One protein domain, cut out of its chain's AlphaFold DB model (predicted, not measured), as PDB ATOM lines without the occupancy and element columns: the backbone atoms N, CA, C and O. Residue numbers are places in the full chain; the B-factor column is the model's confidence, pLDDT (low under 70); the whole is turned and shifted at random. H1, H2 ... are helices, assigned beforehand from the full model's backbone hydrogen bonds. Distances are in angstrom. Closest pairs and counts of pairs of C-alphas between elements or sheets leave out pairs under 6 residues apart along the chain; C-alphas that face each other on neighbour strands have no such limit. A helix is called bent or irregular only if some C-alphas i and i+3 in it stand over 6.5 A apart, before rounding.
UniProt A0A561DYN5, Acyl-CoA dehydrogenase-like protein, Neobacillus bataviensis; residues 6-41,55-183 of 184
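Overview. This is residues 6 to 41 and 55 to 183 of the 184 residues of the protein "Acyl-CoA dehydrogenase-like protein" of Neobacillus bataviensis (UniProt A0A561DYN5). A bundle of four helices, H3, H4, H5 and H6, runs up and down as the body; the long H4 and H5 pack side by side, and the shorter H3 and H6 cover part of their length. H2 crosses the first part of H4 at one end of the bundle, H7 packs on H5 near the H4 to H5 turn at the other end, and residues 6 to 16, with H1, stick out as a free arm. The printed part has 165 residues with seven named helices, H1 to H7 in chain order, and no named strand: the class is all helix. The whole is only just compact, close to loose, with a radius of gyration of the C-alphas of 18.1 A and spans of 54 by 40 by 28 A.

Along the chain. H1, residues 6 to 13, begins with C-alpha 6 at (41.287, -6.951, -110.406). H2, residues 23 to 36, is 20.0 A long, and H3, residues 55 to 75, is 30.2 A long. H4, residues 85 to 115, runs 44.3 A from C-alpha 85 at (42.491, 22.601, -94.538). H5, residues 118 to 149, runs 44.9 A; it is irregular, with C-alphas 119 and 122 7.7 A apart, and has a kink of 32 degrees near residue 143. H6 is residues 154 to 164, and H7, residues 170 to 181, ends with C-alpha 181 at (28.177, -14.184, -100.760).

Arrangement. The hub is H5, touching four helices. It forms a helical hairpin with H4, a shallow tilt of 18 degrees, opposite ways; their closest C-alphas, Ala 104 and Thr 127, are 5.8 A apart. H5 touches H6 with residues 135 to 146 alone, closest at C-alphas Ala 139 and Ala 159, 4.4 A. H3 touches H6, closest at C-alphas Val 58 and Leu 162, 6.4 A. H3 and H4, a helical hairpin too, have their closest C-alphas at Leu 59 and Ile 98, 6.3 A. H7 touches H5 at a steep tilt of 44 degrees, closest at C-alphas Asn 125 and Val 173, 6.2 A. H2 is about perpendicular to H4, at 85 degrees, and touches it at C-alphas Ala 31 and Ala 88, 5.2 A, the closest pair. H1 touches no helix. Every O i to N i+4 pair is within hydrogen-bond range in H1, H2, H3, H4 and H6, against 24 of 28 in H5 and 6 of 8 in H7.

Size, cuts and confidence. The two C-alphas farthest apart, Ser 77 and Arg 183, are 55.3 A apart. Residues 42 to 54 are not printed, and C-alphas 41 and 55 stand 19.4 A apart across this cut. Of the links printed whole, none is long. Mean pLDDT of the printed part is 91.0; residues 166 to 167 and residue 183 are under 70.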
ATOM      1  N   ILE A   6      41.114  -7.823-111.576       95.38
ATOM      2  CA  ILE A   6      41.287  -6.951-110.406       95.38
ATOM      3  C   ILE A   6      42.484  -5.994-110.534       95.38
ATOM      4  O   ILE A   6      42.471  -4.922-109.931       95.38
ATOM      5  N   GLU A   7      43.504  -6.349-111.325       95.81
ATOM      6  CA  GLU A   7      44.674  -5.504-111.589       95.81
ATOM      7  C   GLU A   7      44.265  -4.225-112.322       95.81
ATOM      8  O   GLU A   7      44.555  -3.116-111.860       95.81
ATOM      9  N   THR A   8      43.505  -4.386-113.407       94.62
ATOM     10  CA  THR A   8      42.973  -3.282-114.207       94.62
ATOM     11  C   THR A   8      42.036  -2.419-113.369       94.62
ATOM     12  O   THR A   8      42.239  -1.209-113.274       94.62
ATOM     13  N   LEU A   9      41.083  -3.036-112.655       95.62
ATOM     14  CA  LEU A   9      40.138  -2.311-111.794       95.62
ATOM     15  C   LEU A   9      40.846  -1.475-110.713       95.62
ATOM     16  O   LEU A   9      40.423  -0.355-110.411       95.62
ATOM     17  N   TYR A  10      41.929  -1.994-110.127       95.06
ATOM     18  CA  TYR A  10      42.707  -1.269-109.124       95.06
ATOM     19  C   TYR A  10      43.419  -0.046-109.717       95.06
ATOM     20  O   TYR A  10      43.372   1.036-109.121       95.06
ATOM     21  N   ARG A  11      44.051  -0.193-110.892       95.12
ATOM     22  CA  ARG A  11      44.712   0.924-111.586       95.12
ATOM     23  C   ARG A  11      43.712   2.002-111.989       95.12
ATOM     24  O   ARG A  11      43.938   3.176-111.690       95.12
ATOM     25  N   ASP A  12      42.589   1.605-112.574       96.38
ATOM     26  CA  ASP A  12      41.577   2.532-113.079       96.38
ATOM     27  C   ASP A  12      40.907   3.317-111.942       96.38
ATOM     28  O   ASP A  12      40.684   4.523-112.048       96.38
ATOM     29  N   SER A  13      40.687   2.687-110.783       95.69
ATOM     30  CA  SER A  13      40.098   3.349-109.609       95.69
ATOM     31  C   SER A  13      40.910   4.555-109.103       95.69
ATOM     32  O   SER A  13      40.372   5.466-108.461       95.69
ATOM     33  N   ARG A  14      42.216   4.622-109.400       95.19
ATOM     34  CA  ARG A  14      43.102   5.673-108.885       95.19
ATOM     35  C   ARG A  14      42.755   7.068-109.405       95.19
ATOM     36  O   ARG A  14      42.928   8.037-108.648       95.19
ATOM     37  N   ILE A  15      42.300   7.174-110.656       95.81
ATOM     38  CA  ILE A  15      42.006   8.458-111.310       95.81
ATOM     39  C   ILE A  15      40.738   9.116-110.747       95.81
ATOM     40  O   ILE A  15      40.678  10.341-110.648       95.81
ATOM     41  N   ASN A  16      39.803   8.315-110.223       95.19
ATOM     42  CA  ASN A  16      38.525   8.771-109.660       95.19
ATOM     43  C   ASN A  16      38.677   9.709-108.453       95.19
ATOM     44  O   ASN A  16      37.734  10.383-108.064       95.19
ATOM     45  N   ARG A  17      39.856   9.740-107.818       94.25
ATOM     46  CA  ARG A  17      40.156  10.629-106.678       94.25
ATOM     47  C   ARG A  17      40.764  11.976-107.094       94.25
ATOM     48  O   ARG A  17      41.089  12.790-106.224       94.25
ATOM     49  N   ILE A  18      41.030  12.151-108.389       95.19
ATOM     50  CA  ILE A  18      41.724  13.303-108.981       95.19
ATOM     51  C   ILE A  18      40.810  14.022-109.978       95.19
ATOM     52  O   ILE A  18      40.766  15.250-109.969       95.19
ATOM     53  N   PHE A  19      40.129  13.260-110.834       94.06
ATOM     54  CA  PHE A  19      39.210  13.782-111.840       94.06
ATOM     55  C   PHE A  19      37.934  14.369-111.198       94.06
ATOM     56  O   PHE A  19      37.584  13.975-110.091       94.06
ATOM     57  N   GLU A  20      37.274  15.321-111.873       93.81
ATOM     58  CA  GLU A  20      36.152  16.135-111.340       93.81
ATOM     59  C   GLU A  20      36.499  16.937-110.073       93.81
ATOM     60  O   GLU A  20      35.739  17.032-109.106       93.81
ATOM     61  N   GLY A  21      37.704  17.511-110.080       93.88
ATOM     62  CA  GLY A  21      38.283  18.164-108.916       93.88
ATOM     63  C   GLY A  21      38.860  17.142-107.940       93.88
ATOM     64  O   GLY A  21      38.262  16.122-107.610       93.88
ATOM     65  N   THR A  22      40.069  17.409-107.443       97.19
ATOM     66  CA  THR A  22      40.690  16.475-106.497       97.19
ATOM     67  C   THR A  22      39.852  16.361-105.224       97.19
ATOM     68  O   THR A  22      39.268  17.346-104.765       97.19
ATOM     69  N   ASN A  23      39.874  15.194-104.572       95.69
ATOM     70  CA  ASN A  23      39.137  14.996-103.317       95.69
ATOM     71  C   ASN A  23      39.444  16.064-102.250       95.69
ATOM     72  O   ASN A  23      38.585  16.349-101.423       95.69
ATOM     73  N   LYS A  24      40.650  16.649-102.241       94.62
ATOM     74  CA  LYS A  24      41.013  17.724-101.303       94.62
ATOM     75  C   LYS A  24      40.251  19.018-101.602       94.62
ATOM     76  O   LYS A  24      39.678  19.600-100.690       94.62
ATOM     77  N   ILE A  25      40.195  19.422-102.872       95.75
ATOM     78  CA  ILE A  25      39.459  20.618-103.303       95.75
ATOM     79  C   ILE A  25      37.959  20.436-103.070       95.75
ATOM     80  O   ILE A  25      37.324  21.313-102.489       95.75
ATOM     81  N   ASN A  26      37.417  19.266-103.415       97.06
ATOM     82  CA  ASN A  26      36.007  18.961-103.176       97.06
ATOM     83  C   ASN A  26      35.651  19.044-101.682       97.06
ATOM     84  O   ASN A  26      34.615  19.602-101.330       97.06
ATOM     85  N   LYS A  27      36.526  18.574-100.781       96.62
ATOM     86  CA  LYS A  27      36.326  18.710 -99.328       96.62
ATOM     87  C   LYS A  27      36.320  20.166 -98.859       96.62
ATOM     88  O   LYS A  27      35.446  20.536 -98.080       96.62
ATOM     89  N   ILE A  28      37.248  20.988 -99.346       96.25
ATOM     90  CA  ILE A  28      37.291  22.418 -99.009       96.25
ATOM     91  C   ILE A  28      35.999  23.108 -99.457       96.25
ATOM     92  O   ILE A  28      35.386  23.826 -98.669       96.25
ATOM     93  N   LEU A  29      35.537  22.827-100.678       95.94
ATOM     94  CA  LEU A  29      34.301  23.395-101.212       95.94
ATOM     95  C   LEU A  29      33.070  22.976-100.398       95.94
ATOM     96  O   LEU A  29      32.220  23.815-100.097       95.94
ATOM     97  N   ILE A  30      32.983  21.700-100.001       95.44
ATOM     98  CA  ILE A  30      31.910  21.199 -99.130       95.44
ATOM     99  C   ILE A  30      31.908  21.982 -97.814       95.44
ATOM    100  O   ILE A  30      30.883  22.546 -97.438       95.44
ATOM    101  N   ALA A  31      33.057  22.073 -97.141       95.31
ATOM    102  CA  ALA A  31      33.166  22.747 -95.853       95.31
ATOM    103  C   ALA A  31      32.836  24.249 -95.936       95.31
ATOM    104  O   ALA A  31      32.092  24.756 -95.099       95.31
ATOM    105  N   GLN A  32      33.309  24.948 -96.973       94.56
ATOM    106  CA  GLN A  32      32.972  26.356 -97.223       94.56
ATOM    107  C   GLN A  32      31.472  26.557 -97.445       94.56
ATOM    108  O   GLN A  32      30.869  27.458 -96.861       94.56
ATOM    109  N   THR A  33      30.861  25.699 -98.263       94.50
ATOM    110  CA  THR A  33      29.421  25.749 -98.544       94.50
ATOM    111  C   THR A  33      28.606  25.545 -97.268       94.50
ATOM    112  O   THR A  33      27.655  26.281 -97.014       94.50
ATOM    113  N   LEU A  34      29.011  24.582 -96.437       91.31
ATOM    114  CA  LEU A  34      28.357  24.273 -95.167       91.31
ATOM    115  C   LEU A  34      28.495  25.404 -94.153       91.31
ATOM    116  O   LEU A  34      27.513  25.746 -93.507       91.31
ATOM    117  N   LEU A  35      29.682  26.001 -94.028       90.81
ATOM    118  CA  LEU A  35      29.908  27.115 -93.109       90.81
ATOM    119  C   LEU A  35      29.056  28.333 -93.492       90.81
ATOM    120  O   LEU A  35      28.491  28.990 -92.621       90.81
ATOM    121  N   LYS A  36      28.928  28.602 -94.797       90.31
ATOM    122  CA  LYS A  36      28.122  29.706 -95.333       90.31
ATOM    123  C   LYS A  36      26.620  29.498 -95.138       90.31
ATOM    124  O   LYS A  36      25.919  30.444 -94.802       90.31
ATOM    125  N   ASN A  37      26.139  28.276 -95.362       89.88
ATOM    126  CA  ASN A  37      24.714  27.937 -95.307       89.88
ATOM    127  C   ASN A  37      24.301  27.335 -93.959       89.88
ATOM    128  O   ASN A  37      23.232  26.736 -93.857       89.88
ATOM    129  N   HIS A  38      25.156  27.431 -92.941       89.06
ATOM    130  CA  HIS A  38      24.864  26.864 -91.638       89.06
ATOM    131  C   HIS A  38      23.675  27.577 -91.005       89.06
ATOM    132  O   HIS A  38      23.726  28.782 -90.752       89.06
ATOM    133  N   VAL A  39      22.651  26.798 -90.690       81.62
ATOM    134  CA  VAL A  39      21.522  27.225 -89.874       81.62
ATOM    135  C   VAL A  39      21.663  26.546 -88.521       81.62
ATOM    136  O   VAL A  39      22.017  25.363 -88.450       81.62
ATOM    137  N   GLU A  40      21.433  27.309 -87.456       76.75
ATOM    138  CA  GLU A  40      21.382  26.743 -86.112       76.75
ATOM    139  C   GLU A  40      20.273  25.687 -86.030       76.75
ATOM    140  O   GLU A  40      19.255  25.815 -86.718       76.75
ATOM    141  N   PRO A  41      20.467  24.618 -85.245       74.12
ATOM    142  CA  PRO A  41      19.482  23.550 -85.161       74.12
ATOM    143  C   PRO A  41      18.140  24.105 -84.660       74.12
ATOM    144  O   PRO A  41      18.054  24.685 -83.580       74.12
ATOM    145  N   GLU A  55      20.683   3.602 -85.006       89.94
ATOM    146  CA  GLU A  55      21.352   4.291 -86.106       89.94
ATOM    147  C   GLU A  55      20.896   5.749 -86.199       89.94
ATOM    148  O   GLU A  55      21.722   6.627 -86.441       89.94
ATOM    149  N   LYS A  56      19.612   6.023 -85.925       90.31
ATOM    150  CA  LYS A  56      19.086   7.391 -85.809       90.31
ATOM    151  C   LYS A  56      19.704   8.154 -84.633       90.31
ATOM    152  O   LYS A  56      20.081   9.309 -84.802       90.31
ATOM    153  N   GLN A  57      19.891   7.517 -83.475       90.00
ATOM    154  CA  GLN A  57      20.589   8.124 -82.331       90.00
ATOM    155  C   GLN A  57      22.043   8.478 -82.668       90.00
ATOM    156  O   GLN A  57      22.494   9.585 -82.383       90.00
ATOM    157  N   VAL A  58      22.773   7.568 -83.322       91.69
ATOM    158  CA  VAL A  58      24.144   7.835 -83.793       91.69
ATOM    159  C   VAL A  58      24.161   9.000 -84.780       91.69
ATOM    160  O   VAL A  58      25.005   9.888 -84.667       91.69
ATOM    161  N   LEU A  59      23.207   9.034 -85.711       92.38
ATOM    162  CA  LEU A  59      23.068  10.123 -86.671       92.38
ATOM    163  C   LEU A  59      22.843  11.469 -85.970       92.38
ATOM    164  O   LEU A  59      23.504  12.446 -86.312       92.38
ATOM    165  N   GLN A  60      21.973  11.522 -84.960       91.25
ATOM    166  CA  GLN A  60      21.756  12.735 -84.170       91.25
ATOM    167  C   GLN A  60      23.012  13.174 -83.420       91.25
ATOM    168  O   GLN A  60      23.336  14.358 -83.418       91.25
ATOM    169  N   LEU A  61      23.763  12.243 -82.828       92.31
ATOM    170  CA  LEU A  61      25.038  12.561 -82.180       92.31
ATOM    171  C   LEU A  61      26.056  13.136 -83.176       92.31
ATOM    172  O   LEU A  61      26.748  14.100 -82.856       92.31
ATOM    173  N   MET A  62      26.121  12.598 -84.398       94.00
ATOM    174  CA  MET A  62      26.977  13.140 -85.458       94.00
ATOM    175  C   MET A  62      26.518  14.530 -85.922       94.00
ATOM    176  O   MET A  62      27.360  15.403 -86.119       94.00
ATOM    177  N   LYS A  63      25.203  14.770 -86.044       93.38
ATOM    178  CA  LYS A  63      24.653  16.108 -86.324       93.38
ATOM    179  C   LYS A  63      25.016  17.088 -85.197       93.38
ATOM    180  O   LYS A  63      25.540  18.160 -85.476       93.38
ATOM    181  N   LYS A  64      24.866  16.696 -83.925       92.31
ATOM    182  CA  LYS A  64      25.289  17.502 -82.760       92.31
ATOM    183  C   LYS A  64      26.788  17.832 -82.801       92.31
ATOM    184  O   LYS A  64      27.160  18.977 -82.560       92.31
ATOM    185  N   LEU A  65      27.639  16.872 -83.174       93.31
ATOM    186  CA  LEU A  65      29.077  17.108 -83.363       93.31
ATOM    187  C   LEU A  65      29.356  18.132 -84.470       93.31
ATOM    188  O   LEU A  65      30.249  18.963 -84.332       93.31
ATOM    189  N   PHE A  66      28.596  18.080 -85.564       94.19
ATOM    190  CA  PHE A  66      28.722  19.023 -86.673       94.19
ATOM    191  C   PHE A  66      28.377  20.455 -86.256       94.19
ATOM    192  O   PHE A  66      29.142  21.370 -86.562       94.19
ATOM    193  N   HIS A  67      27.285  20.645 -85.512       92.25
ATOM    194  CA  HIS A  67      26.926  21.959 -84.974       92.25
ATOM    195  C   HIS A  67      27.992  22.479 -84.001       92.25
ATOM    196  O   HIS A  67      28.515  23.572 -84.212       92.25
ATOM    197  N   ALA A  68      28.429  21.651 -83.046       91.94
ATOM    198  CA  ALA A  68      29.492  22.012 -82.103       91.94
ATOM    199  C   ALA A  68      30.811  22.392 -82.805       91.94
ATOM    200  O   ALA A  68      31.513  23.313 -82.380       91.94
ATOM    201  N   ALA A  69      31.150  21.718 -83.909       92.94
ATOM    202  CA  ALA A  69      32.321  22.059 -84.708       92.94
ATOM    203  C   ALA A  69      32.190  23.423 -85.385       92.94
ATOM    204  O   ALA A  69      33.133  24.209 -85.353       92.94
ATOM    205  N   ILE A  70      31.029  23.738 -85.959       92.69
ATOM    206  CA  ILE A  70      30.810  25.040 -86.596       92.69
ATOM    207  C   ILE A  70      30.811  26.176 -85.571       92.69
ATOM    208  O   ILE A  70      31.412  27.221 -85.824       92.69
ATOM    209  N   GLU A  71      30.204  25.970 -84.405       90.81
ATOM    210  CA  GLU A  71      30.255  26.927 -83.297       90.81
ATOM    211  C   GLU A  71      31.698  27.187 -82.848       90.81
ATOM    212  O   GLU A  71      32.111  28.343 -82.740       90.81
ATOM    213  N   SER A  72      32.500  26.130 -82.689       91.94
ATOM    214  CA  SER A  72      33.919  26.239 -82.316       91.94
ATOM    215  C   SER A  72      34.738  26.997 -83.367       91.94
ATOM    216  O   SER A  72      35.567  27.843 -83.029       91.94
ATOM    217  N   ILE A  73      34.470  26.759 -84.657       92.19
ATOM    218  CA  ILE A  73      35.111  27.478 -85.771       92.19
ATOM    219  C   ILE A  73      34.799  28.972 -85.719       92.19
ATOM    220  O   ILE A  73      35.701  29.795 -85.895       92.19
ATOM    221  N   LYS A  74      33.534  29.331 -85.477       90.50
ATOM    222  CA  LYS A  74      33.103  30.729 -85.371       90.50
ATOM    223  C   LYS A  74      33.707  31.403 -84.136       90.50
ATOM    224  O   LYS A  74      34.261  32.491 -84.265       90.50
ATOM    225  N   LYS A  75      33.664  30.742 -82.970       90.44
ATOM    226  CA  LYS A  75      34.195  31.253 -81.690       90.44
ATOM    227  C   LYS A  75      35.689  31.576 -81.780       90.44
ATOM    228  O   LYS A  75      36.113  32.632 -81.322       90.44
ATOM    229  N   ASN A  76      36.467  30.705 -82.418       89.94
ATOM    230  CA  ASN A  76      37.925  30.834 -82.487       89.94
ATOM    231  C   ASN A  76      38.430  31.488 -83.782       89.94
ATOM    232  O   ASN A  76      39.626  31.460 -84.055       89.94
ATOM    233  N   SER A  77      37.543  32.081 -84.590       88.62
ATOM    234  CA  SER A  77      37.896  32.746 -85.857       88.62
ATOM    235  C   SER A  77      38.624  31.847 -86.876       88.62
ATOM    236  O   SER A  77      39.409  32.324 -87.691       88.62
ATOM    237  N   LEU A  78      38.314  30.546 -86.903       89.44
ATOM    238  CA  LEU A  78      38.939  29.535 -87.777       89.44
ATOM    239  C   LEU A  78      38.235  29.408 -89.145       89.44
ATOM    240  O   LEU A  78      38.207  28.347 -89.765       89.44
ATOM    241  N   SER A  79      37.596  30.484 -89.611       88.69
ATOM    242  CA  SER A  79      36.709  30.453 -90.787       88.69
ATOM    243  C   SER A  79      37.452  30.467 -92.131       88.69
ATOM    244  O   SER A  79      36.849  30.230 -93.179       88.69
ATOM    245  N   GLU A  80      38.763  30.726 -92.136       93.00
ATOM    246  CA  GLU A  80      39.583  30.735 -93.352       93.00
ATOM    247  C   GLU A  80      40.021  29.314 -93.749       93.00
ATOM    248  O   GLU A  80      41.181  28.921 -93.632       93.00
ATOM    249  N   LEU A  81      39.076  28.532 -94.276       91.44
ATOM    250  CA  LEU A  81      39.250  27.104 -94.593       91.44
ATOM    251  C   LEU A  81      40.292  26.789 -95.682       91.44
ATOM    252  O   LEU A  81      40.680  25.636 -95.852       91.44
ATOM    253  N   ASN A  82      40.755  27.794 -96.432       90.88
ATOM    254  CA  ASN A  82      41.879  27.622 -97.359       90.88
ATOM    255  C   ASN A  82      43.219  27.465 -96.620       90.88
ATOM    256  O   ASN A  82      44.111  26.787 -97.136       90.88
ATOM    257  N   LYS A  83      43.345  28.081 -95.434       92.62
ATOM    258  CA  LYS A  83      44.480  27.909 -94.517       92.62
ATOM    259  C   LYS A  83      44.237  26.726 -93.583       92.62
ATOM    260  O   LYS A  83      45.101  25.872 -93.455       92.62
ATOM    261  N   GLU A  84      43.031  26.635 -93.029       93.88
ATOM    262  CA  GLU A  84      42.605  25.582 -92.102       93.88
ATOM    263  C   GLU A  84      42.069  24.338 -92.842       93.88
ATOM    264  O   GLU A  84      40.896  23.957 -92.729       93.88
ATOM    265  N   GLN A  85      42.914  23.703 -93.660       94.19
ATOM    266  CA  GLN A  85      42.491  22.601 -94.538       94.19
ATOM    267  C   GLN A  85      42.124  21.327 -93.770       94.19
ATOM    268  O   GLN A  85      41.289  20.546 -94.229       94.19
ATOM    269  N   GLU A  86      42.712  21.110 -92.599       94.62
ATOM    270  CA  GLU A  86      42.424  19.997 -91.697       94.62
ATOM    271  C   GLU A  86      41.009  20.112 -91.125       94.62
ATOM    272  O   GLU A  86      40.261  19.133 -91.129       94.62
ATOM    273  N   ILE A  87      40.604  21.323 -90.726       94.06
ATOM    274  CA  ILE A  87      39.229  21.626 -90.308       94.06
ATOM    275  C   ILE A  87      38.268  21.397 -91.474       94.06
ATOM    276  O   ILE A  87      37.231  20.752 -91.308       94.06
ATOM    277  N   ALA A  88      38.624  21.878 -92.668       95.06
ATOM    278  CA  ALA A  88      37.812  21.677 -93.861       95.06
ATOM    279  C   ALA A  88      37.636  20.182 -94.185       95.06
ATOM    280  O   ALA A  88      36.530  19.721 -94.474       95.06
ATOM    281  N   ALA A  89      38.712  19.399 -94.083       95.81
ATOM    282  CA  ALA A  89      38.675  17.960 -94.283       95.81
ATOM    283  C   ALA A  89      37.818  17.253 -93.225       95.81
ATOM    284  O   ALA A  89      37.025  16.385 -93.591       95.81
ATOM    285  N   PHE A  90      37.938  17.648 -91.954       95.94
ATOM    286  CA  PHE A  90      37.135  17.121 -90.852       95.94
ATOM    287  C   PHE A  90      35.639  17.380 -91.061       95.94
ATOM    288  O   PHE A  90      34.853  16.433 -91.032       95.94
ATOM    289  N   LEU A  91      35.245  18.628 -91.341       95.44
ATOM    290  CA  LEU A  91      33.847  18.985 -91.603       95.44
ATOM    291  C   LEU A  91      33.277  18.229 -92.804       95.44
ATOM    292  O   LEU A  91      32.159  17.716 -92.747       95.44
ATOM    293  N   ALA A  92      34.045  18.139 -93.891       96.50
ATOM    294  CA  ALA A  92      33.608  17.424 -95.077       96.50
ATOM    295  C   ALA A  92      33.445  15.921 -94.808       96.50
ATOM    296  O   ALA A  92      32.432  15.343 -95.195       96.50
ATOM    297  N   ASP A  93      34.399  15.282 -94.122       96.44
ATOM    298  CA  ASP A  93      34.304  13.861 -93.767       96.44
ATOM    299  C   ASP A  93      33.137  13.585 -92.805       96.44
ATOM    300  O   ASP A  93      32.440  12.580 -92.965       96.44
ATOM    301  N   LEU A  94      32.884  14.496 -91.860       95.56
ATOM    302  CA  LEU A  94      31.749  14.452 -90.940       95.56
ATOM    303  C   LEU A  94      30.416  14.465 -91.698       95.56
ATOM    304  O   LEU A  94      29.605  13.555 -91.524       95.56
ATOM    305  N   VAL A  95      30.213  15.432 -92.595       95.75
ATOM    306  CA  VAL A  95      28.965  15.543 -93.367       95.75
ATOM    307  C   VAL A  95      28.809  14.423 -94.391       95.75
ATOM    308  O   VAL A  95      27.710  13.892 -94.543       95.75
ATOM    309  N   ILE A  96      29.890  13.986 -95.043       96.31
ATOM    310  CA  ILE A  96      29.858  12.794 -95.904       96.31
ATOM    311  C   ILE A  96      29.415  11.567 -95.092       96.31
ATOM    312  O   ILE A  96      28.622  10.761 -95.582       96.31
ATOM    313  N   GLY A  97      29.906  11.419 -93.859       96.19
ATOM    314  CA  GLY A  97      29.488  10.364 -92.939       96.19
ATOM    315  C   GLY A  97      27.998  10.435 -92.604       96.19
ATOM    316  O   GLY A  97      27.296   9.438 -92.777       96.19
ATOM    317  N   ILE A  98      27.515  11.613 -92.188       95.38
ATOM    318  CA  ILE A  98      26.099  11.879 -91.873       95.38
ATOM    319  C   ILE A  98      25.219  11.507 -93.069       95.38
ATOM    320  O   ILE A  98      24.335  10.663 -92.939       95.38
ATOM    321  N   TYR A  99      25.523  12.048 -94.252       96.19
ATOM    322  CA  TYR A  99      24.753  11.811 -95.472       96.19
ATOM    323  C   TYR A  99      24.676  10.324 -95.842       96.19
ATOM    324  O   TYR A  99      23.616   9.816 -96.218       96.19
ATOM    325  N   ARG A 100      25.792   9.591 -95.725       96.69
ATOM    326  CA  ARG A 100      25.834   8.156 -96.038       96.69
ATOM    327  C   ARG A 100      25.017   7.323 -95.058       96.69
ATOM    328  O   ARG A 100      24.297   6.427 -95.500       96.69
ATOM    329  N   ILE A 101      25.121   7.605 -93.760       94.62
ATOM    330  CA  ILE A 101      24.358   6.901 -92.721       94.62
ATOM    331  C   ILE A 101      22.867   7.184 -92.887       94.62
ATOM    332  O   ILE A 101      22.080   6.244 -92.963       94.62
ATOM    333  N   GLU A 102      22.482   8.451 -93.025       94.62
ATOM    334  CA  GLU A 102      21.089   8.866 -93.218       94.62
ATOM    335  C   GLU A 102      20.478   8.202 -94.458       94.62
ATOM    336  O   GLU A 102      19.427   7.563 -94.380       94.62
ATOM    337  N   SER A 103      21.199   8.221 -95.583       95.81
ATOM    338  CA  SER A 103      20.779   7.544 -96.814       95.81
ATOM    339  C   SER A 103      20.598   6.034 -96.623       95.81
ATOM    340  O   SER A 103      19.629   5.451 -97.120       95.81
ATOM    341  N   ALA A 104      21.517   5.372 -95.910       94.38
ATOM    342  CA  ALA A 104      21.447   3.935 -95.652       94.38
ATOM    343  C   ALA A 104      20.274   3.568 -94.728       94.38
ATOM    344  O   ALA A 104      19.554   2.599 -95.002       94.38
ATOM    345  N   VAL A 105      20.041   4.363 -93.680       93.00
ATOM    346  CA  VAL A 105      18.922   4.205 -92.743       93.00
ATOM    347  C   VAL A 105      17.597   4.352 -93.480       93.00
ATOM    348  O   VAL A 105      16.831   3.386 -93.517       93.00
ATOM    349  N   LEU A 106      17.373   5.479 -94.162       92.94
ATOM    350  CA  LEU A 106      16.121   5.759 -94.875       92.94
ATOM    351  C   LEU A 106      15.834   4.714 -95.962       92.94
ATOM    352  O   LEU A 106      14.707   4.236 -96.113       92.94
ATOM    353  N   ARG A 107      16.863   4.280 -96.704       93.25
ATOM    354  CA  ARG A 107      16.721   3.219 -97.716       93.25
ATOM    355  C   ARG A 107      16.341   1.875 -97.095       93.25
ATOM    356  O   ARG A 107      15.558   1.121 -97.689       93.25
ATOM    357  N   THR A 108      16.905   1.555 -95.935       92.19
ATOM    358  CA  THR A 108      16.600   0.321 -95.203       92.19
ATOM    359  C   THR A 108      15.171   0.356 -94.678       92.19
ATOM    360  O   THR A 108      14.430  -0.596 -94.910       92.19
ATOM    361  N   GLU A 109      14.752   1.458 -94.057       91.19
ATOM    362  CA  GLU A 109      13.389   1.643 -93.548       91.19
ATOM    363  C   GLU A 109      12.350   1.538 -94.657       91.19
ATOM    364  O   GLU A 109      11.454   0.698 -94.578       91.19
ATOM    365  N   LYS A 110      12.535   2.286 -95.751       92.31
ATOM    366  CA  LYS A 110      11.652   2.215 -96.920       92.31
ATOM    367  C   LYS A 110      11.534   0.789 -97.460       92.31
ATOM    368  O   LYS A 110      10.451   0.335 -97.817       92.31
ATOM    369  N   SER A 111      12.643   0.048 -97.500       90.69
ATOM    370  CA  SER A 111      12.619  -1.341 -97.965       90.69
ATOM    371  C   SER A 111      11.870  -2.271 -97.000       90.69
ATOM    372  O   SER A 111      11.101  -3.118 -97.459       90.69
ATOM    373  N   LYS A 112      12.070  -2.103 -95.683       90.50
ATOM    374  CA  LYS A 112      11.380  -2.874 -94.637       90.50
ATOM    375  C   LYS A 112       9.871  -2.641 -94.679       90.50
ATOM    376  O   LYS A 112       9.128  -3.615 -94.640       90.50
ATOM    377  N   LEU A 113       9.440  -1.388 -94.829       89.94
ATOM    378  CA  LEU A 113       8.025  -1.029 -94.951       89.94
ATOM    379  C   LEU A 113       7.378  -1.658 -96.195       89.94
ATOM    380  O   LEU A 113       6.276  -2.183 -96.110       89.94
ATOM    381  N   ASN A 114       8.084  -1.682 -97.330       90.69
ATOM    382  CA  ASN A 114       7.518  -2.183 -98.587       90.69
ATOM    383  C   ASN A 114       7.498  -3.714 -98.713       90.69
ATOM    384  O   ASN A 114       6.624  -4.267 -99.372       90.69
ATOM    385  N   THR A 115       8.509  -4.409 -98.184       90.94
ATOM    386  CA  THR A 115       8.741  -5.839 -98.496       90.94
ATOM    387  C   THR A 115       8.977  -6.723 -97.269       90.94
ATOM    388  O   THR A 115       9.233  -7.919 -97.420       90.94
ATOM    389  N   GLY A 116       8.859  -6.160 -96.064       88.75
ATOM    390  CA  GLY A 116       9.037  -6.859 -94.794       88.75
ATOM    391  C   GLY A 116      10.493  -6.933 -94.325       88.75
ATOM    392  O   GLY A 116      11.444  -6.723 -95.083       88.75
ATOM    393  N   GLU A 117      10.680  -7.235 -93.041       86.19
ATOM    394  CA  GLU A 117      12.001  -7.260 -92.401       86.19
ATOM    395  C   GLU A 117      12.878  -8.425 -92.870       86.19
ATOM    396  O   GLU A 117      14.045  -8.215 -93.200       86.19
ATOM    397  N   GLU A 118      12.311  -9.627 -92.986       86.38
ATOM    398  CA  GLU A 118      13.052 -10.839 -93.358       86.38
ATOM    399  C   GLU A 118      13.797 -10.696 -94.690       86.38
ATOM    400  O   GLU A 118      14.997 -10.959 -94.775       86.38
ATOM    401  N   LYS A 119      13.122 -10.167 -95.719       88.38
ATOM    402  CA  LYS A 119      13.717  -9.959 -97.050       88.38
ATOM    403  C   LYS A 119      14.791  -8.866 -97.072       88.38
ATOM    404  O   LYS A 119      15.583  -8.805 -98.007       88.38
ATOM    405  N   ASN A 120      14.837  -8.000 -96.057       90.31
ATOM    406  CA  ASN A 120      15.756  -6.861 -95.985       90.31
ATOM    407  C   ASN A 120      16.786  -6.978 -94.861       90.31
ATOM    408  O   ASN A 120      17.513  -6.017 -94.597       90.31
ATOM    409  N   ARG A 121      16.911  -8.160 -94.251       88.94
ATOM    410  CA  ARG A 121      17.873  -8.429 -93.179       88.94
ATOM    411  C   ARG A 121      19.313  -8.097 -93.589       88.94
ATOM    412  O   ARG A 121      20.069  -7.567 -92.782       88.94
ATOM    413  N   GLN A 122      19.677  -8.313 -94.855       90.31
ATOM    414  CA  GLN A 122      21.008  -7.957 -95.357       90.31
ATOM    415  C   GLN A 122      21.241  -6.442 -95.395       90.31
ATOM    416  O   GLN A 122      22.287  -5.975 -94.954       90.31
ATOM    417  N   LYS A 123      20.258  -5.661 -95.860       91.56
ATOM    418  CA  LYS A 123      20.348  -4.192 -95.859       91.56
ATOM    419  C   LYS A 123      20.498  -3.668 -94.434       91.56
ATOM    420  O   LYS A 123      21.347  -2.822 -94.185       91.56
ATOM    421  N   LEU A 124      19.734  -4.234 -93.500       91.19
ATOM    422  CA  LEU A 124      19.815  -3.902 -92.081       91.19
ATOM    423  C   LEU A 124      21.207  -4.182 -91.498       91.19
ATOM    424  O   LEU A 124      21.791  -3.301 -90.870       91.19
ATOM    425  N   ASN A 125      21.758  -5.373 -91.741       91.62
ATOM    426  CA  ASN A 125      23.095  -5.740 -91.273       91.62
ATOM    427  C   ASN A 125      24.174  -4.806 -91.841       91.62
ATOM    428  O   ASN A 125      25.038  -4.349 -91.096       91.62
ATOM    429  N   CYS A 126      24.119  -4.492 -93.140       92.62
ATOM    430  CA  CYS A 126      25.071  -3.574 -93.769       92.62
ATOM    431  C   CYS A 126      24.977  -2.163 -93.179       92.62
ATOM    432  O   CYS A 126      26.007  -1.575 -92.863       92.62
ATOM    433  N   THR A 127      23.762  -1.640 -92.989       93.25
ATOM    434  CA  THR A 127      23.543  -0.319 -92.385       93.25
ATOM    435  C   THR A 127      24.102  -0.268 -90.966       93.25
ATOM    436  O   THR A 127      24.852   0.647 -90.649       93.25
ATOM    437  N   ARG A 128      23.845  -1.289 -90.141       91.25
ATOM    438  CA  ARG A 128      24.396  -1.406 -88.778       91.25
ATOM    439  C   ARG A 128      25.918  -1.362 -88.749       91.25
ATOM    440  O   ARG A 128      26.504  -0.562 -88.023       91.25
ATOM    441  N   VAL A 129      26.555  -2.216 -89.550       93.06
ATOM    442  CA  VAL A 129      28.022  -2.309 -89.617       93.06
ATOM    443  C   VAL A 129      28.616  -0.994 -90.108       93.06
ATOM    444  O   VAL A 129      29.567  -0.497 -89.512       93.06
ATOM    445  N   TYR A 130      28.038  -0.408 -91.158       93.56
ATOM    446  CA  TYR A 130      28.530   0.844 -91.715       93.56
ATOM    447  C   TYR A 130      28.418   1.999 -90.718       93.56
ATOM    448  O   TYR A 130      29.404   2.696 -90.488       93.56
ATOM    449  N   THR A 131      27.248   2.174 -90.097       93.25
ATOM    450  CA  THR A 131      27.006   3.220 -89.095       93.25
ATOM    451  C   THR A 131      27.992   3.111 -87.941       93.25
ATOM    452  O   THR A 131      28.586   4.112 -87.553       93.25
ATOM    453  N   HIS A 132      28.222   1.894 -87.450       92.00
ATOM    454  CA  HIS A 132      29.167   1.628 -86.377       92.00
ATOM    455  C   HIS A 132      30.610   2.019 -86.724       92.00
ATOM    456  O   HIS A 132      31.278   2.727 -85.978       92.00
ATOM    457  N   GLU A 133      31.131   1.545 -87.853       92.94
ATOM    458  CA  GLU A 133      32.528   1.816 -88.210       92.94
ATOM    459  C   GLU A 133      32.750   3.280 -88.579       92.94
ATOM    460  O   GLU A 133      33.788   3.862 -88.250       92.94
ATOM    461  N   ALA A 134      31.766   3.890 -89.242       93.19
ATOM    462  CA  ALA A 134      31.796   5.303 -89.566       93.19
ATOM    463  C   ALA A 134      31.769   6.170 -88.298       93.19
ATOM    464  O   ALA A 134      32.576   7.097 -88.205       93.19
ATOM    465  N   SER A 135      30.921   5.850 -87.310       92.25
ATOM    466  CA  SER A 135      30.853   6.597 -86.049       92.25
ATOM    467  C   SER A 135      32.153   6.493 -85.257       92.25
ATOM    468  O   SER A 135      32.660   7.512 -84.795       92.25
ATOM    469  N   GLN A 136      32.752   5.302 -85.170       92.00
ATOM    470  CA  GLN A 136      34.027   5.095 -84.479       92.00
ATOM    471  C   GLN A 136      35.175   5.856 -85.139       92.00
ATOM    472  O   GLN A 136      35.939   6.550 -84.466       92.00
ATOM    473  N   LYS A 137      35.293   5.756 -86.467       93.12
ATOM    474  CA  LYS A 137      36.335   6.467 -87.210       93.12
ATOM    475  C   LYS A 137      36.205   7.976 -87.024       93.12
ATOM    476  O   LYS A 137      37.203   8.661 -86.830       93.12
ATOM    477  N   LEU A 138      34.980   8.485 -87.087       93.62
ATOM    478  CA  LEU A 138      34.711   9.901 -86.918       93.62
ATOM    479  C   LEU A 138      34.964  10.373 -85.484       93.62
ATOM    480  O   LEU A 138      35.542  11.441 -85.309       93.62
ATOM    481  N   ALA A 139      34.588   9.580 -84.479       93.12
ATOM    482  CA  ALA A 139      34.849   9.879 -83.075       93.12
ATOM    483  C   ALA A 139      36.353  10.039 -82.810       93.12
ATOM    484  O   ALA A 139      36.763  11.017 -82.194       93.12
ATOM    485  N   LEU A 140      37.184   9.141 -83.349       93.62
ATOM    486  CA  LEU A 140      38.642   9.254 -83.256       93.62
ATOM    487  C   LEU A 140      39.165  10.529 -83.926       93.62
ATOM    488  O   LEU A 140      39.965  11.251 -83.335       93.62
ATOM    489  N   THR A 141      38.695  10.841 -85.137       93.31
ATOM    490  CA  THR A 141      39.082  12.086 -85.812       93.31
ATOM    491  C   THR A 141      38.650  13.311 -85.003       93.31
ATOM    492  O   THR A 141      39.421  14.253 -84.887       93.31
ATOM    493  N   ALA A 142      37.461  13.291 -84.399       92.94
ATOM    494  CA  ALA A 142      36.958  14.384 -83.574       92.94
ATOM    495  C   ALA A 142      37.821  14.611 -82.326       92.94
ATOM    496  O   ALA A 142      38.154  15.753 -82.025       92.94
ATOM    497  N   LEU A 143      38.246  13.538 -81.647       92.62
ATOM    498  CA  LEU A 143      39.159  13.624 -80.501       92.62
ATOM    499  C   LEU A 143      40.491  14.290 -80.873       92.62
ATOM    500  O   LEU A 143      40.994  15.116 -80.117       92.62
ATOM    501  N   ASN A 144      41.031  13.994 -82.058       92.00
ATOM    502  CA  ASN A 144      42.275  14.610 -82.532       92.00
ATOM    503  C   ASN A 144      42.144  16.121 -82.785       92.00
ATOM    504  O   ASN A 144      43.146  16.832 -82.747       92.00
ATOM    505  N   MET A 145      40.929  16.618 -83.025       91.25
ATOM    506  CA  MET A 145      40.681  18.034 -83.300       91.25
ATOM    507  C   MET A 145      40.442  18.875 -82.035       91.25
ATOM    508  O   MET A 145      40.447  20.099 -82.131       91.25
ATOM    509  N   ILE A 146      40.263  18.256 -80.860       91.19
ATOM    510  CA  ILE A 146      39.896  18.943 -79.602       91.19
ATOM    511  C   ILE A 146      40.847  20.091 -79.269       91.19
ATOM    512  O   ILE A 146      40.400  21.207 -79.022       91.19
ATOM    513  N   ASN A 147      42.156  19.827 -79.297       89.56
ATOM    514  CA  ASN A 147      43.163  20.824 -78.930       89.56
ATOM    515  C   ASN A 147      43.171  22.012 -79.899       89.56
ATOM    516  O   ASN A 147      43.383  23.143 -79.479       89.56
ATOM    517  N   HIS A 148      42.920  21.752 -81.184       91.12
ATOM    518  CA  HIS A 148      42.883  22.792 -82.212       91.12
ATOM    519  C   HIS A 148      41.608  23.636 -82.123       91.12
ATOM    520  O   HIS A 148      41.648  24.849 -82.286       91.12
ATOM    521  N   PHE A 149      40.476  23.006 -81.796       88.94
ATOM    522  CA  PHE A 149      39.219  23.706 -81.533       88.94
ATOM    523  C   PHE A 149      39.146  24.354 -80.146       88.94
ATOM    524  O   PHE A 149      38.191  25.081 -79.894       88.94
ATOM    525  N   GLY A 150      40.094  24.105 -79.239       82.81
ATOM    526  CA  GLY A 150      39.996  24.569 -77.852       82.81
ATOM    527  C   GLY A 150      38.706  24.103 -77.164       82.81
ATOM    528  O   GLY A 150      38.096  24.875 -76.428       82.81
ATOM    529  N   ASP A 151      38.249  22.881 -77.463       80.31
ATOM    530  CA  ASP A 151      36.981  22.352 -76.951       80.31
ATOM    531  C   ASP A 151      37.055  22.049 -75.445       80.31
ATOM    532  O   ASP A 151      37.963  21.369 -74.968       80.31
ATOM    533  N   GLU A 152      36.042  22.498 -74.701       76.69
ATOM    534  CA  GLU A 152      35.914  22.332 -73.245       76.69
ATOM    535  C   GLU A 152      35.189  21.018 -72.866       76.69
ATOM    536  O   GLU A 152      34.524  20.919 -71.835       76.69
ATOM    537  N   GLY A 153      35.292  19.980 -73.707       83.19
ATOM    538  CA  GLY A 153      34.827  18.620 -73.418       83.19
ATOM    539  C   GLY A 153      33.557  18.172 -74.151       83.19
ATOM    540  O   GLY A 153      33.142  17.018 -73.977       83.19
ATOM    541  N   ILE A 154      32.946  19.010 -74.996       89.69
ATOM    542  CA  ILE A 154      31.764  18.632 -75.789       89.69
ATOM    543  C   ILE A 154      32.131  17.525 -76.778       89.69
ATOM    544  O   ILE A 154      31.427  16.513 -76.862       89.69
ATOM    545  N   PHE A 155      33.256  17.669 -77.477       91.19
ATOM    546  CA  PHE A 155      33.728  16.695 -78.458       91.19
ATOM    547  C   PHE A 155      34.079  15.373 -77.787       91.19
ATOM    548  O   PHE A 155      33.690  14.320 -78.284       91.19
ATOM    549  N   SER A 156      34.752  15.415 -76.634       91.12
ATOM    550  CA  SER A 156      35.096  14.212 -75.863       91.12
ATOM    551  C   SER A 156      33.847  13.443 -75.424       91.12
ATOM    552  O   SER A 156      33.754  12.223 -75.604       91.12
ATOM    553  N   ARG A 157      32.830  14.160 -74.929       92.12
ATOM    554  CA  ARG A 157      31.546  13.568 -74.537       92.12
ATOM    555  C   ARG A 157      30.834  12.930 -75.729       92.12
ATOM    556  O   ARG A 157      30.414  11.779 -75.633       92.12
ATOM    557  N   ILE A 158      30.716  13.642 -76.853       91.69
ATOM    558  CA  ILE A 158      30.048  13.114 -78.051       91.69
ATOM    559  C   ILE A 158      30.825  11.925 -78.629       91.69
ATOM    560  O   ILE A 158      30.222  10.899 -78.932       91.69
ATOM    561  N   ALA A 159      32.152  12.015 -78.727       91.19
ATOM    562  CA  ALA A 159      32.999  10.924 -79.201       91.19
ATOM    563  C   ALA A 159      32.850   9.668 -78.330       91.19
ATOM    564  O   ALA A 159      32.705   8.568 -78.861       91.19
ATOM    565  N   SER A 160      32.801   9.829 -77.006       90.62
ATOM    566  CA  SER A 160      32.563   8.717 -76.078       90.62
ATOM    567  C   SER A 160      31.213   8.046 -76.344       90.62
ATOM    568  O   SER A 160      31.143   6.824 -76.456       90.62
ATOM    569  N   LEU A 161      30.144   8.830 -76.527       91.06
ATOM    570  CA  LEU A 161      28.818   8.300 -76.862       91.06
ATOM    571  C   LEU A 161      28.800   7.580 -78.222       91.06
ATOM    572  O   LEU A 161      28.197   6.516 -78.334       91.06
ATOM    573  N   LEU A 162      29.490   8.116 -79.233       89.69
ATOM    574  CA  LEU A 162      29.607   7.507 -80.566       89.69
ATOM    575  C   LEU A 162      30.394   6.190 -80.559       89.69
ATOM    576  O   LEU A 162      30.112   5.305 -81.365       89.69
ATOM    577  N   ILE A 163      31.386   6.053 -79.677       87.69
ATOM    578  CA  ILE A 163      32.151   4.809 -79.513       87.69
ATOM    579  C   ILE A 163      31.315   3.763 -78.767       87.69
ATOM    580  O   ILE A 163      31.330   2.587 -79.128       87.69
ATOM    581  N   MET A 164      30.561   4.190 -77.752       84.12
ATOM    582  CA  MET A 164      29.718   3.315 -76.929       84.12
ATOM    583  C   MET A 164      28.372   2.956 -77.574       84.12
ATOM    584  O   MET A 164      27.632   2.145 -77.022       84.12
ATOM    585  N   SER A 165      28.031   3.515 -78.738       76.12
ATOM    586  CA  SER A 165      26.723   3.314 -79.375       76.12
ATOM    587  C   SER A 165      26.491   1.896 -79.921       76.12
ATOM    588  O   SER A 165      25.421   1.608 -80.462       76.12
ATOM    589  N   SER A 166      27.476   0.999 -79.807       67.62
ATOM    590  CA  SER A 166      27.386  -0.387 -80.264       67.62
ATOM    591  C   SER A 166      27.078  -1.353 -79.133       67.62
ATOM    592  O   SER A 166      27.897  -1.563 -78.241       67.62
ATOM    593  N   SER A 167      25.932  -2.021 -79.215       63.50
ATOM    594  CA  SER A 167      25.609  -3.165 -78.354       63.50
ATOM    595  C   SER A 167      25.706  -4.509 -79.083       63.50
ATOM    596  O   SER A 167      25.512  -5.555 -78.471       63.50
ATOM    597  N   GLU A 168      25.925  -4.506 -80.403       73.75
ATOM    598  CA  GLU A 168      25.921  -5.721 -81.219       73.75
ATOM    599  C   GLU A 168      27.337  -6.208 -81.524       73.75
ATOM    600  O   GLU A 168      28.261  -5.436 -81.773       73.75
ATOM    601  N   ASN A 169      27.503  -7.530 -81.561       87.38
ATOM    602  CA  ASN A 169      28.755  -8.140 -81.982       87.38
ATOM    603  C   ASN A 169      28.932  -7.975 -83.503       87.38
ATOM    604  O   ASN A 169      28.485  -8.808 -84.296       87.38
ATOM    605  N   ILE A 170      29.608  -6.896 -83.901       88.69
ATOM    606  CA  ILE A 170      29.862  -6.534 -85.302       88.69
ATOM    607  C   ILE A 170      30.596  -7.645 -86.064       88.69
ATOM    608  O   ILE A 170      30.335  -7.843 -87.251       88.69
ATOM    609  N   VAL A 171      31.450  -8.430 -85.398       91.62
ATOM    610  CA  VAL A 171      32.142  -9.570 -86.026       91.62
ATOM    611  C   VAL A 171      31.133 -10.615 -86.501       91.62
ATOM    612  O   VAL A 171      31.216 -11.084 -87.637       91.62
ATOM    613  N   LEU A 172      30.140 -10.948 -85.673       91.88
ATOM    614  CA  LEU A 172      29.078 -11.876 -86.062       91.88
ATOM    615  C   LEU A 172      28.199 -11.300 -87.176       91.88
ATOM    616  O   LEU A 172      27.834 -12.031 -88.095       91.88
ATOM    617  N   VAL A 173      27.887 -10.003 -87.133       91.50
ATOM    618  CA  VAL A 173      27.092  -9.352 -88.186       91.50
ATOM    619  C   VAL A 173      27.830  -9.394 -89.528       91.50
ATOM    620  O   VAL A 173      27.237  -9.780 -90.531       91.50
ATOM    621  N   LYS A 174      29.139  -9.117 -89.551       92.88
ATOM    622  CA  LYS A 174      29.968  -9.242 -90.760       92.88
ATOM    623  C   LYS A 174      30.015 -10.671 -91.300       92.88
ATOM    624  O   LYS A 174      29.898 -10.857 -92.507       92.88
ATOM    625  N   ARG A 175      30.117 -11.683 -90.428       93.12
ATOM    626  CA  ARG A 175      30.044 -13.098 -90.842       93.12
ATOM    627  C   ARG A 175      28.696 -13.440 -91.481       93.12
ATOM    628  O   ARG A 175      28.670 -14.123 -92.495       93.12
ATOM    629  N   ARG A 176      27.585 -12.932 -90.935       90.81
ATOM    630  CA  ARG A 176      26.248 -13.091 -91.542       90.81
ATOM    631  C   ARG A 176      26.133 -12.391 -92.892       90.81
ATOM    632  O   ARG A 176      25.449 -12.899 -93.769       90.81
ATOM    633  N   ILE A 177      26.769 -11.229 -93.048       92.12
ATOM    634  CA  ILE A 177      26.821 -10.537 -94.337       92.12
ATOM    635  C   ILE A 177      27.563 -11.412 -95.342       92.12
ATOM    636  O   ILE A 177      27.010 -11.649 -96.410       92.12
ATOM    637  N   ALA A 178      28.756 -11.899 -94.985       92.19
ATOM    638  CA  ALA A 178      29.636 -12.694 -95.842       92.19
ATOM    639  C   ALA A 178      29.032 -14.047 -96.252       92.19
ATOM    640  O   ALA A 178      29.139 -14.421 -97.414       92.19
ATOM    641  N   SER A 179      28.323 -14.737 -95.354       90.38
ATOM    642  CA  SER A 179      27.750 -16.062 -95.640       90.38
ATOM    643  C   SER A 179      26.687 -16.072 -96.745       90.38
ATOM    644  O   SER A 179      26.330 -17.132 -97.251       90.38
ATOM    645  N   ILE A 180      26.158 -14.906 -97.126       84.81
ATOM    646  CA  ILE A 180      25.278 -14.774 -98.293       84.81
ATOM    647  C   ILE A 180      26.084 -14.786 -99.596       84.81
ATOM    648  O   ILE A 180      25.609 -15.322-100.591       84.81
ATOM    649  N   TRP A 181      27.297 -14.235 -99.589       75.00
ATOM    650  CA  TRP A 181      28.177 -14.184-100.760       75.00
ATOM    651  C   TRP A 181      28.818 -15.536-101.049       75.00
ATOM    652  O   TRP A 181      29.063 -15.843-102.200       75.00
ATOM    653  N   GLU A 182      29.013 -16.371-100.027       70.00
ATOM    654  CA  GLU A 182      29.452 -17.765-100.196       70.00
ATOM    655  C   GLU A 182      28.390 -18.657-100.867       70.00
ATOM    656  O   GLU A 182      28.684 -19.788-101.239       70.00
ATOM    657  N   ARG A 183      27.141 -18.182-100.991       60.03
ATOM    658  CA  ARG A 183      26.048 -18.902-101.664       60.03
ATOM    659  C   ARG A 183      25.852 -18.489-103.129       60.03
ATOM    660  O   ARG A 183      24.968 -19.055-103.770       60.03
TER     661      ARG A 183